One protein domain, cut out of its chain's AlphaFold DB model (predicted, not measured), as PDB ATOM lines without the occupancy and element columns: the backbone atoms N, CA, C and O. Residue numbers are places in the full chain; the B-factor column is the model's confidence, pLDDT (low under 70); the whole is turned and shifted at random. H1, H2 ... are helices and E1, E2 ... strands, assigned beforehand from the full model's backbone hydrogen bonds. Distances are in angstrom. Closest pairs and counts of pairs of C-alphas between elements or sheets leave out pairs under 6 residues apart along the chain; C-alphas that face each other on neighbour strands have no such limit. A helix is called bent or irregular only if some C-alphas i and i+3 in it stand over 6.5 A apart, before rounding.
ATOM      1  N   ILE A 212     181.415 262.426 246.145       88.75
ATOM      2  CA  ILE A 212     182.227 263.376 245.380       88.75
ATOM      3  C   ILE A 212     182.241 264.697 246.150       88.75
ATOM      4  O   ILE A 212     181.186 265.237 246.479       88.75
ATOM      5  N   LEU A 213     183.439 265.198 246.438       90.88
ATOM      6  CA  LEU A 213     183.648 266.507 247.039       90.88
ATOM      7  C   LEU A 213     184.248 267.423 245.981       90.88
ATOM      8  O   LEU A 213     185.238 267.064 245.342       90.88
ATOM      9  N   VAL A 214     183.655 268.597 245.812       89.94
ATOM     10  CA  VAL A 214     184.160 269.661 244.946       89.94
ATOM     11  C   VAL A 214     184.196 270.970 245.723       89.94
ATOM     12  O   VAL A 214     183.459 271.133 246.699       89.94
ATOM     13  N   ASP A 215     185.080 271.876 245.328       84.00
ATOM     14  CA  ASP A 215     185.071 273.246 245.824       84.00
ATOM     15  C   ASP A 215     184.042 274.108 245.071       84.00
ATOM     16  O   ASP A 215     183.270 273.627 244.243       84.00
ATOM     17  N   HIS A 216     184.015 275.407 245.371       81.38
ATOM     18  CA  HIS A 216     183.070 276.347 244.766       81.38
ATOM     19  C   HIS A 216     183.347 276.661 243.283       81.38
ATOM     20  O   HIS A 216     182.566 277.382 242.664       81.38
ATOM     21  N   TRP A 217     184.439 276.144 242.713       86.31
ATOM     22  CA  TRP A 217     184.758 276.204 241.286       86.31
ATOM     23  C   TRP A 217     184.547 274.851 240.586       86.31
ATOM     24  O   TRP A 217     185.080 274.643 239.495       86.31
ATOM     25  N   ASP A 218     183.812 273.925 241.209       87.62
ATOM     26  CA  ASP A 218     183.626 272.537 240.764       87.62
ATOM     27  C   ASP A 218     184.937 271.726 240.676       87.62
ATOM     28  O   ASP A 218     184.984 270.655 240.058       87.62
ATOM     29  N   ALA A 219     186.023 272.189 241.308       89.81
ATOM     30  CA  ALA A 219     187.281 271.458 241.306       89.81
ATOM     31  C   ALA A 219     187.253 270.337 242.365       89.81
ATOM     32  O   ALA A 219     186.879 270.588 243.514       89.81
ATOM     33  N   PRO A 220     187.665 269.095 242.037       93.00
ATOM     34  CA  PRO A 220     187.621 267.985 242.986       93.00
ATOM     35  C   PRO A 220     188.484 268.207 244.234       93.00
ATOM     36  O   PRO A 220     189.697 268.404 244.146       93.00
ATOM     37  N   ILE A 221     187.883 268.041 245.411       92.25
ATOM     38  CA  ILE A 221     188.588 267.994 246.694       92.25
ATOM     39  C   ILE A 221     188.979 266.540 246.964       92.25
ATOM     40  O   ILE A 221     188.212 265.739 247.501       92.25
ATOM     41  N   SER A 222     190.200 266.180 246.572       92.81
ATOM     42  CA  SER A 222     190.742 264.842 246.818       92.81
ATOM     43  C   SER A 222     191.243 264.721 248.256       92.81
ATOM     44  O   SER A 222     192.231 265.359 248.622       92.81
ATOM     45  N   LEU A 223     190.585 263.886 249.061       93.44
ATOM     46  CA  LEU A 223     191.015 263.586 250.428       93.44
ATOM     47  C   LEU A 223     192.067 262.476 250.459       93.44
ATOM     48  O   LEU A 223     192.044 261.545 249.650       93.44
ATOM     49  N   GLN A 224     192.951 262.524 251.452       92.50
ATOM     50  CA  GLN A 224     193.834 261.404 251.747       92.50
ATOM     51  C   GLN A 224     193.045 260.231 252.326       92.50
ATOM     52  O   GLN A 224     192.349 260.349 253.338       92.50
ATOM     53  N   LEU A 225     193.228 259.064 251.715       88.56
ATOM     54  CA  LEU A 225     192.714 257.793 252.205       88.56
ATOM     55  C   LEU A 225     193.881 256.956 252.728       88.56
ATOM     56  O   LEU A 225     194.884 256.753 252.048       88.56
ATOM     57  N   GLY A 226     193.749 256.469 253.957       80.38
ATOM     58  CA  GLY A 226     194.667 255.495 254.542       80.38
ATOM     59  C   GLY A 226     193.978 254.147 254.709       80.38
ATOM     60  O   GLY A 226     192.833 253.973 254.302       80.38
ATOM     61  N   GLN A 227     194.645 253.196 255.372       73.88
ATOM     62  CA  GLN A 227     194.081 251.866 255.636       73.88
ATOM     63  C   GLN A 227     192.672 251.965 256.261       73.88
ATOM     64  O   GLN A 227     192.553 252.283 257.445       73.88
ATOM     65  N   GLY A 228     191.629 251.716 255.462       72.94
ATOM     66  CA  GLY A 228     190.230 251.622 255.892       72.94
ATOM     67  C   GLY A 228     189.528 252.932 256.280       72.94
ATOM     68  O   GLY A 228     188.571 252.877 257.053       72.94
ATOM     69  N   GLY A 229     189.989 254.103 255.828       83.62
ATOM     70  CA  GLY A 229     189.286 255.362 256.117       83.62
ATOM     71  C   GLY A 229     190.052 256.631 255.772       83.62
ATOM     72  O   GLY A 229     191.248 256.581 255.455       83.62
ATOM     73  N   VAL A 230     189.352 257.760 255.890       89.88
ATOM     74  CA  VAL A 230     189.910 259.101 255.675       89.88
ATOM     75  C   VAL A 230     191.057 259.362 256.657       89.88
ATOM     76  O   VAL A 230     191.062 258.885 257.796       89.88
ATOM     77  N   VAL A 231     192.107 260.036 256.192       91.25
ATOM     78  CA  VAL A 231     193.179 260.521 257.065       91.25
ATOM     79  C   VAL A 231     192.770 261.898 257.566       91.25
ATOM     80  O   VAL A 231     192.658 262.836 256.782       91.25
ATOM     81  N   SER A 232     192.558 261.994 258.873       90.69
ATOM     82  CA  SER A 232     192.148 263.220 259.551       90.69
ATOM     83  C   SER A 232     193.084 263.540 260.708       90.69
ATOM     84  O   SER A 232     193.821 262.672 261.188       90.69
ATOM     85  N   ASP A 233     193.030 264.782 261.171       89.38
ATOM     86  CA  ASP A 233     193.636 265.183 262.432       89.38
ATOM     87  C   ASP A 233     192.906 264.578 263.652       89.38
ATOM     88  O   ASP A 233     191.937 263.816 263.542       89.38
ATOM     89  N   ARG A 234     193.366 264.934 264.857       86.62
ATOM     90  CA  ARG A 234     192.803 264.440 266.127       86.62
ATOM     91  C   ARG A 234     191.368 264.905 266.417       86.62
ATOM     92  O   ARG A 234     190.749 264.376 267.340       86.62
ATOM     93  N   TYR A 235     190.861 265.881 265.667       89.19
ATOM     94  CA  TYR A 235     189.506 266.420 265.772       89.19
ATOM     95  C   TYR A 235     188.601 265.941 264.629       89.19
ATOM     96  O   TYR A 235     187.437 266.321 264.569       89.19
ATOM     97  N   GLY A 236     189.098 265.078 263.738       90.06
ATOM     98  CA  GLY A 236     188.320 264.550 262.620       90.06
ATOM     99  C   GLY A 236     188.288 265.449 261.393       90.06
ATOM    100  O   GLY A 236     187.521 265.157 260.479       90.06
ATOM    101  N   CYS A 237     189.109 266.499 261.327       93.31
ATOM    102  CA  CYS A 237     189.231 267.312 260.122       93.31
ATOM    103  C   CYS A 237     190.121 266.583 259.097       93.31
ATOM    104  O   CYS A 237     191.273 266.263 259.417       93.31
ATOM    105  N   PRO A 238     189.612 266.250 257.897       94.19
ATOM    106  CA  PRO A 238     190.340 265.452 256.924       94.19
ATOM    107  C   PRO A 238     191.420 266.263 256.207       94.19
ATOM    108  O   PRO A 238     191.276 267.467 255.986       94.19
ATOM    109  N   PHE A 239     192.486 265.581 255.792       94.12
ATOM    110  CA  PHE A 239     193.541 266.173 254.974       94.12
ATOM    111  C   PHE A 239     193.253 266.016 253.479       94.12
ATOM    112  O   PHE A 239     192.861 264.940 253.016       94.12
ATOM    113  N   ASP A 240     193.506 267.075 252.714       93.81
ATOM    114  CA  ASP A 240     193.559 267.036 251.255       93.81
ATOM    115  C   ASP A 240     194.805 266.272 250.758       93.81
ATOM    116  O   ASP A 240     195.722 265.942 251.519       93.81
ATOM    117  N   ALA A 241     194.877 266.012 249.454       92.69
ATOM    118  CA  ALA A 241     196.005 265.329 248.819       92.69
ATOM    119  C   ALA A 241     197.374 266.011 249.049       92.69
ATOM    120  O   ALA A 241     198.405 265.355 248.916       92.69
ATOM    121  N   SER A 242     197.402 267.297 249.424       92.69
ATOM    122  CA  SER A 242     198.622 268.038 249.775       92.69
ATOM    123  C   SER A 242     198.992 267.962 251.264       92.69
ATOM    124  O   SER A 242     200.049 268.449 251.659       92.69
ATOM    125  N   GLY A 243     198.151 267.335 252.092       93.06
ATOM    126  CA  GLY A 243     198.357 267.202 253.536       93.06
ATOM    127  C   GLY A 243     197.837 268.382 254.346       93.06
ATOM    128  O   GLY A 243     198.170 268.497 255.524       93.06
ATOM    129  N   ARG A 244     197.033 269.264 253.745       93.06
ATOM    130  CA  ARG A 244     196.414 270.398 254.439       93.06
ATOM    131  C   ARG A 244     195.019 270.021 254.907       93.06
ATOM    132  O   ARG A 244     194.291 269.337 254.192       93.06
ATOM    133  N   SER A 245     194.637 270.476 256.096       92.56
ATOM    134  CA  SER A 245     193.279 270.284 256.607       92.56
ATOM    135  C   SER A 245     192.263 271.001 255.717       92.56
ATOM    136  O   SER A 245     192.460 272.167 255.363       92.56
ATOM    137  N   VAL A 246     191.168 270.321 255.378       92.06
ATOM    138  CA  VAL A 246     190.054 270.916 254.631       92.06
ATOM    139  C   VAL A 246     189.169 271.685 255.610       92.06
ATOM    140  O   VAL A 246     188.387 271.097 256.354       92.06
ATOM    141  N   GLN A 247     189.326 273.010 255.637       89.44
ATOM    142  CA  GLN A 247     188.607 273.880 256.570       89.44
ATOM    143  C   GLN A 247     187.088 273.711 256.460       89.44
ATOM    144  O   GLN A 247     186.545 273.559 255.370       89.44
ATOM    145  N   GLY A 248     186.413 273.718 257.613       89.19
ATOM    146  CA  GLY A 248     184.966 273.518 257.699       89.19
ATOM    147  C   GLY A 248     184.513 272.075 257.465       89.19
ATOM    148  O   GLY A 248     183.340 271.781 257.658       89.19
ATOM    149  N   LEU A 249     185.400 271.144 257.105       93.06
ATOM    150  CA  LEU A 249     185.039 269.745 256.905       93.06
ATOM    151  C   LEU A 249     185.473 268.892 258.096       93.06
ATOM    152  O   LEU A 249     186.616 268.950 258.542       93.06
ATOM    153  N   PHE A 250     184.569 268.050 258.580       94.38
ATOM    154  CA  PHE A 250     184.825 267.094 259.653       94.38
ATOM    155  C   PHE A 250     184.229 265.739 259.297       94.38
ATOM    156  O   PHE A 250     183.263 265.653 258.539       94.38
ATOM    157  N   SER A 251     184.773 264.663 259.859       92.00
ATOM    158  CA  SER A 251     184.210 263.322 259.736       92.00
ATOM    159  C   SER A 251     184.040 262.651 261.098       92.00
ATOM    160  O   SER A 251     184.818 262.850 262.030       92.00
ATOM    161  N   PHE A 252     182.987 261.845 261.221       90.12
ATOM    162  CA  PHE A 252     182.645 261.097 262.427       90.12
ATOM    163  C   PHE A 252     182.048 259.733 262.059       90.12
ATOM    164  O   PHE A 252     181.492 259.562 260.980       90.12
ATOM    165  N   GLY A 253     182.151 258.754 262.960       87.38
ATOM    166  CA  GLY A 253     181.549 257.432 262.777       87.38
ATOM    167  C   GLY A 253     182.335 256.505 261.845       87.38
ATOM    168  O   GLY A 253     183.517 256.713 261.566       87.38
ATOM    169  N   LEU A 254     181.692 255.432 261.385       85.25
ATOM    170  CA  LEU A 254     182.304 254.480 260.452       85.25
ATOM    171  C   LEU A 254     182.741 255.213 259.164       85.25
ATOM    172  O   LEU A 254     182.105 256.178 258.754       85.25
ATOM    173  N   GLY A 255     183.878 254.820 258.582       84.00
ATOM    174  CA  GLY A 255     184.459 255.487 257.407       84.00
ATOM    175  C   GLY A 255     185.313 256.727 257.708       84.00
ATOM    176  O   GLY A 255     186.266 256.997 256.978       84.00
ATOM    177  N   SER A 256     185.085 257.423 258.830       86.12
ATOM    178  CA  SER A 256     185.913 258.582 259.235       86.12
ATOM    179  C   SER A 256     187.397 258.246 259.413       86.12
ATOM    180  O   SER A 256     188.250 259.118 259.311       86.12
ATOM    181  N   GLY A 257     187.720 256.969 259.651       77.50
ATOM    182  CA  GLY A 257     189.097 256.499 259.682       77.50
ATOM    183  C   GLY A 257     189.873 256.955 260.913       77.50
ATOM    184  O   GLY A 257     191.096 257.039 260.841       77.50
ATOM    185  N   PHE A 258     189.233 257.207 262.060       80.12
ATOM    186  CA  PHE A 258     189.977 257.568 263.271       80.12
ATOM    187  C   PHE A 258     191.037 256.524 263.622       80.12
ATOM    188  O   PHE A 258     190.758 255.334 263.809       80.12
ATOM    189  N   ARG A 259     192.283 256.991 263.710       79.19
ATOM    190  CA  ARG A 259     193.432 256.214 264.164       79.19
ATOM    191  C   ARG A 259     193.958 256.874 265.435       79.19
ATOM    192  O   ARG A 259     194.224 258.070 265.405       79.19
ATOM    193  N   PRO A 260     194.127 256.122 266.531       75.31
ATOM    194  CA  PRO A 260     194.629 256.703 267.760       75.31
ATOM    195  C   PRO A 260     196.119 257.024 267.592       75.31
ATOM    196  O   PRO A 260     196.944 256.122 267.376       75.31
ATOM    197  N   ASP A 261     196.435 258.316 267.652       78.25
ATOM    198  CA  ASP A 261     197.797 258.830 267.768       78.25
ATOM    199  C   ASP A 261     198.358 258.571 269.180       78.25
ATOM    200  O   ASP A 261     197.710 257.947 270.025       78.25
ATOM    201  N   GLU A 262     199.596 258.994 269.438       77.75
ATOM    202  CA  GLU A 262     200.230 258.772 270.740       77.75
ATOM    203  C   GLU A 262     199.490 259.476 271.888       77.75
ATOM    204  O   GLU A 262     199.376 258.921 272.982       77.75
ATOM    205  N   GLN A 263     198.937 260.664 271.644       79.94
ATOM    206  CA  GLN A 263     198.199 261.413 272.656       79.94
ATOM    207  C   GLN A 263     196.881 260.708 273.003       79.94
ATOM    208  O   GLN A 263     196.614 260.429 274.171       79.94
ATOM    209  N   ILE A 264     196.097 260.326 271.995       79.19
ATOM    210  CA  ILE A 264     194.858 259.559 272.146       79.19
ATOM    211  C   ILE A 264     195.148 258.225 272.850       79.19
ATOM    212  O   ILE A 264     194.406 257.821 273.744       79.19
ATOM    213  N   ARG A 265     196.257 257.551 272.520       81.44
ATOM    214  CA  ARG A 265     196.681 256.319 273.211       81.44
ATOM    215  C   ARG A 265     196.903 256.524 274.702       81.44
ATOM    216  O   ARG A 265     196.502 255.655 275.474       81.44
ATOM    217  N   ARG A 266     197.516 257.642 275.094       78.75
ATOM    218  CA  ARG A 266     197.745 257.993 276.502       78.75
ATOM    219  C   ARG A 266     196.444 258.360 277.222       78.75
ATOM    220  O   ARG A 266     196.283 257.988 278.376       78.75
ATOM    221  N   GLU A 267     195.528 259.058 276.551       82.19
ATOM    222  CA  GLU A 267     194.306 259.600 277.163       82.19
ATOM    223  C   GLU A 267     193.159 258.580 277.260       82.19
ATOM    224  O   GLU A 267     192.544 258.449 278.314       82.19
ATOM    225  N   THR A 268     192.851 257.852 276.182       76.12
ATOM    226  CA  THR A 268     191.660 256.975 276.110       76.12
ATOM    227  C   THR A 268     192.012 255.485 276.120       76.12
ATOM    228  O   THR A 268     191.157 254.633 276.383       76.12
ATOM    229  N   GLY A 269     193.287 255.162 275.884       81.38
ATOM    230  CA  GLY A 269     193.846 253.824 276.042       81.38
ATOM    231  C   GLY A 269     193.598 252.888 274.866       81.38
ATOM    232  O   GLY A 269     192.515 252.323 274.717       81.38
ATOM    233  N   PHE A 270     194.665 252.596 274.127       85.62
ATOM    234  CA  PHE A 270     194.712 251.564 273.089       85.62
ATOM    235  C   PHE A 270     196.002 250.761 273.222       85.62
ATOM    236  O   PHE A 270     197.058 251.343 273.474       85.62
ATOM    237  N   GLU A 271     195.928 249.449 273.020       90.56
ATOM    238  CA  GLU A 271     197.100 248.578 273.017       90.56
ATOM    239  C   GLU A 271     198.099 248.970 271.909       90.56
ATOM    240  O   GLU A 271     197.718 249.411 270.812       90.56
ATOM    241  N   ALA A 272     199.400 248.852 272.194       87.12
ATOM    242  CA  ALA A 272     200.456 249.328 271.304       87.12
ATOM    243  C   ALA A 272     200.573 248.508 270.016       87.12
ATOM    244  O   ALA A 272     201.075 249.041 269.033       87.12
ATOM    245  N   ALA A 273     200.056 247.282 269.959       87.12
ATOM    246  CA  ALA A 273     199.943 246.467 268.752       87.12
ATOM    247  C   ALA A 273     198.833 246.946 267.803       87.12
ATOM    248  O   ALA A 273     198.852 246.628 266.613       87.12
ATOM    249  N   PHE A 274     197.863 247.736 268.279       87.31
ATOM    250  CA  PHE A 274     196.738 248.156 267.450       87.31
ATOM    251  C   PHE A 274     197.204 249.081 266.316       87.31
ATOM    252  O   PHE A 274     197.670 250.202 266.544       87.31
ATOM    253  N   ARG A 275     197.086 248.613 265.070       81.19
ATOM    254  CA  ARG A 275     197.402 249.371 263.839       81.19
ATOM    255  C   ARG A 275     196.160 249.699 263.003       81.19
ATOM    256  O   ARG A 275     196.300 250.303 261.941       81.19
ATOM    257  N   GLY A 276     194.979 249.271 263.452       80.62
ATOM    258  CA  GLY A 276     193.713 249.453 262.751       80.62
ATOM    259  C   GLY A 276     193.127 250.857 262.892       80.62
ATOM    260  O   GLY A 276     193.763 251.782 263.403       80.62
ATOM    261  N   ARG A 277     191.885 250.994 262.425       80.06
ATOM    262  CA  ARG A 277     191.034 252.158 262.679       80.06
ATOM    263  C   ARG A 277     189.956 251.787 263.680       80.06
ATOM    264  O   ARG A 277     189.628 250.615 263.863       80.06
ATOM    265  N   ILE A 278     189.419 252.801 264.330       76.06
ATOM    266  CA  ILE A 278     188.424 252.631 265.373       76.06
ATOM    267  C   ILE A 278     187.054 252.549 264.717       76.06
ATOM    268  O   ILE A 278     186.607 253.485 264.064       76.06
ATOM    269  N   TYR A 279     186.405 251.404 264.902       73.62
ATOM    270  CA  TYR A 279     185.087 251.112 264.336       73.62
ATOM    271  C   TYR A 279     184.030 250.817 265.410       73.62
ATOM    272  O   TYR A 279     182.869 250.574 265.098       73.62
ATOM    273  N   GLY A 280     184.420 250.829 266.688       74.75
ATOM    274  CA  GLY A 280     183.515 250.545 267.796       74.75
ATOM    275  C   GLY A 280     182.599 251.727 268.101       74.75
ATOM    276  O   GLY A 280     183.080 252.799 268.461       74.75
ATOM    277  N   VAL A 281     181.282 251.501 268.055       76.38
ATOM    278  CA  VAL A 281     180.246 252.493 268.417       76.38
ATOM    279  C   VAL A 281     180.507 253.108 269.794       76.38
ATOM    280  O   VAL A 281     180.414 254.319 269.963       76.38
ATOM    281  N   TRP A 282     180.918 252.284 270.763       79.69
ATOM    282  CA  TRP A 282     181.252 252.748 272.110       79.69
ATOM    283  C   TRP A 282     182.351 253.819 272.096       79.69
ATOM    284  O   TRP A 282     182.217 254.850 272.747       79.69
ATOM    285  N   ALA A 283     183.409 253.620 271.309       79.31
ATOM    286  CA  ALA A 283     184.502 254.579 271.223       79.31
ATOM    287  C   ALA A 283     184.032 255.898 270.590       79.31
ATOM    288  O   ALA A 283     184.400 256.976 271.046       79.31
ATOM    289  N   PHE A 284     183.159 255.841 269.583       81.56
ATOM    290  CA  PHE A 284     182.564 257.049 269.010       81.56
ATOM    291  C   PHE A 284     181.711 257.823 270.020       81.56
ATOM    292  O   PHE A 284     181.813 259.046 270.075       81.56
ATOM    293  N   HIS A 285     180.930 257.134 270.853       80.62
ATOM    294  CA  HIS A 285     180.109 257.780 271.879       80.62
ATOM    295  C   HIS A 285     180.922 258.348 273.048       80.62
ATOM    296  O   HIS A 285     180.555 259.393 273.579       80.62
ATOM    297  N   HIS A 286     182.004 257.681 273.456       78.56
ATOM    298  CA  HIS A 286     182.699 258.003 274.705       78.56
ATOM    299  C   HIS A 286     184.067 258.674 274.526       78.56
ATOM    300  O   HIS A 286     184.441 259.489 275.365       78.56
ATOM    301  N   ASP A 287     184.787 258.392 273.439       78.31
ATOM    302  CA  ASP A 287     186.177 258.835 273.257       78.31
ATOM    303  C   ASP A 287     186.338 259.876 272.131       78.31
ATOM    304  O   ASP A 287     187.145 260.801 272.256       78.31
ATOM    305  N   PHE A 288     185.588 259.738 271.026       83.62
ATOM    306  CA  PHE A 288     185.793 260.546 269.808       83.62
ATOM    307  C   PHE A 288     184.730 261.614 269.561       83.62
ATOM    308  O   PHE A 288     185.067 262.673 269.039       83.62
ATOM    309  N   GLY A 289     183.473 261.391 269.954       87.56
ATOM    310  CA  GLY A 289     182.384 262.338 269.691       87.56
ATOM    311  C   GLY A 289     182.655 263.730 270.256       87.56
ATOM    312  O   GLY A 289     182.539 264.720 269.539       87.56
ATOM    313  N   ALA A 290     183.123 263.804 271.504       87.81
ATOM    314  CA  ALA A 290     183.497 265.072 272.130       87.81
ATOM    315  C   ALA A 290     184.671 265.766 271.415       87.81
ATOM    316  O   ALA A 290     184.695 266.989 271.322       87.81
ATOM    317  N   ARG A 291     185.629 265.004 270.867       89.44
ATOM    318  CA  ARG A 291     186.776 265.573 270.137       89.44
ATOM    319  C   ARG A 291     186.333 266.232 268.840       89.44
ATOM    320  O   ARG A 291     186.715 267.370 268.592       89.44
ATOM    321  N   VAL A 292     185.501 265.543 268.057       91.62
ATOM    322  CA  VAL A 292     184.954 266.107 266.815       91.62
ATOM    323  C   VAL A 292     184.091 267.323 267.114       91.62
ATOM    324  O   VAL A 292     184.257 268.358 266.480       91.62
ATOM    325  N   MET A 293     183.233 267.237 268.135       92.25
ATOM    326  CA  MET A 293     182.409 268.367 268.564       92.25
ATOM    327  C   MET A 293     183.259 269.589 268.933       92.25
ATOM    328  O   MET A 293     182.945 270.695 268.509       92.25
ATOM    329  N   ASN A 294     184.359 269.403 269.666       91.12
ATOM    330  CA  ASN A 294     185.257 270.505 270.011       91.12
ATOM    331  C   ASN A 294     185.888 271.146 268.767       91.12
ATOM    332  O   ASN A 294     185.912 272.369 268.684       91.12
ATOM    333  N   GLY A 295     186.339 270.345 267.794       91.00
ATOM    334  CA  GLY A 295     186.871 270.868 266.531       91.00
ATOM    335  C   GLY A 295     185.832 271.664 265.737       91.00
ATOM    336  O   GLY A 295     186.136 272.736 265.219       91.00
ATOM    337  N   VAL A 296     184.586 271.186 265.707       92.75
ATOM    338  CA  VAL A 296     183.459 271.890 265.076       92.75
ATOM    339  C   VAL A 296     183.171 273.217 265.781       92.75
ATOM    340  O   VAL A 296     183.043 274.243 265.120       92.75
ATOM    341  N   LEU A 297     183.089 273.223 267.115       92.62
ATOM    342  CA  LEU A 297     182.832 274.439 267.893       92.62
ATOM    343  C   LEU A 297     183.952 275.476 267.733       92.62
ATOM    344  O   LEU A 297     183.667 276.669 267.651       92.62
ATOM    345  N   GLU A 298     185.208 275.033 267.660       89.56
ATOM    346  CA  GLU A 298     186.355 275.904 267.396       89.56
ATOM    347  C   GLU A 298     186.284 276.506 265.986       89.56
ATOM    348  O   GLU A 298     186.409 277.723 265.840       89.56
ATOM    349  N   ALA A 299     185.985 275.695 264.965       88.00
ATOM    350  CA  ALA A 299     185.804 276.183 263.599       88.00
ATOM    351  C   ALA A 299     184.699 277.248 263.523       88.00
ATOM    352  O   ALA A 299     184.943 278.347 263.025       88.00
ATOM    353  N   LEU A 300     183.530 276.977 264.112       87.50
ATOM    354  CA  LEU A 300     182.412 277.926 264.163       87.50
ATOM    355  C   LEU A 300     182.757 279.227 264.903       87.50
ATOM    356  O   LEU A 300     182.220 280.277 264.565       87.50
ATOM    357  N   ALA A 301     183.649 279.184 265.896       84.94
ATOM    358  CA  ALA A 301     184.106 280.377 266.607       84.94
ATOM    359  C   ALA A 301     185.121 281.213 265.804       84.94
ATOM    360  O   ALA A 301     185.259 282.411 266.051       84.94
ATOM    361  N   THR A 302     185.839 280.594 264.860       75.31
ATOM    362  CA  THR A 302     186.855 281.263 264.025       75.31
ATOM    363  C   THR A 302     186.311 281.885 262.739       75.31
ATOM    364  O   THR A 302     186.959 282.778 262.191       75.31
ATOM    365  N   VAL A 303     185.131 281.469 262.266       62.91
ATOM    366  CA  VAL A 303     184.474 282.097 261.111       62.91
ATOM    367  C   VAL A 303     183.748 283.365 261.589       62.91
ATOM    368  O   VAL A 303     182.863 283.276 262.442       62.91
TER     369      VAL A 303
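What this domain is: This is residues 212 to 303 of the 324 residues of an uncharacterized protein of Paraburkholderia sp. UYCP14C (UniProt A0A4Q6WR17). Little regular structure: a body of loops, residues 222 to 260, has the long kinked helix H2 along one side and the short helix H1 at one end, with the loop around Trp 217 at the other end. The 92 printed residues hold one named strand and two named helices, in the order E1, H1, H2; these hold 33 residues, mostly helix. The whole is compact, radius of gyration of the C-alphas 13.7 A, spanning 44 by 30 by 21 A.

Where its parts are: Residues 212 to 248 hold no named element. E1 is residues 249 to 251, beginning at C-alpha 249 (185.039, 269.745, 256.905). H1 is residues 262 to 269. H2, residues 281 to 302, is 29.8 A long and ends at C-alpha 302 (186.855, 281.263, 264.025).

How they stand to each other: E1 pairs with no named strand; its closest C-alphas to H2, Phe 250 and Val 292, are 7.2 A apart. E1 and H1 are apart. H1 and H2 are close but not clearly touching, Thr 268 to Asp 287 at 6.5 A between C-alphas, with a steep tilt of 51 degrees, opposite ways. H2 has a kink of 49 degrees near residue 288 and is only just irregular, C-alphas 287 and 290 being 6.9 A apart. Every O i to N i+4 pair is within hydrogen-bond range in H1, and 14 of 18 in H2.

The domain as a whole: The farthest C-alphas, Trp 217 and Glu 271, are 43.8 A apart. The printed part has no cut. The link H1 to H2 is long. Residue 303 alone is under pLDDT 70.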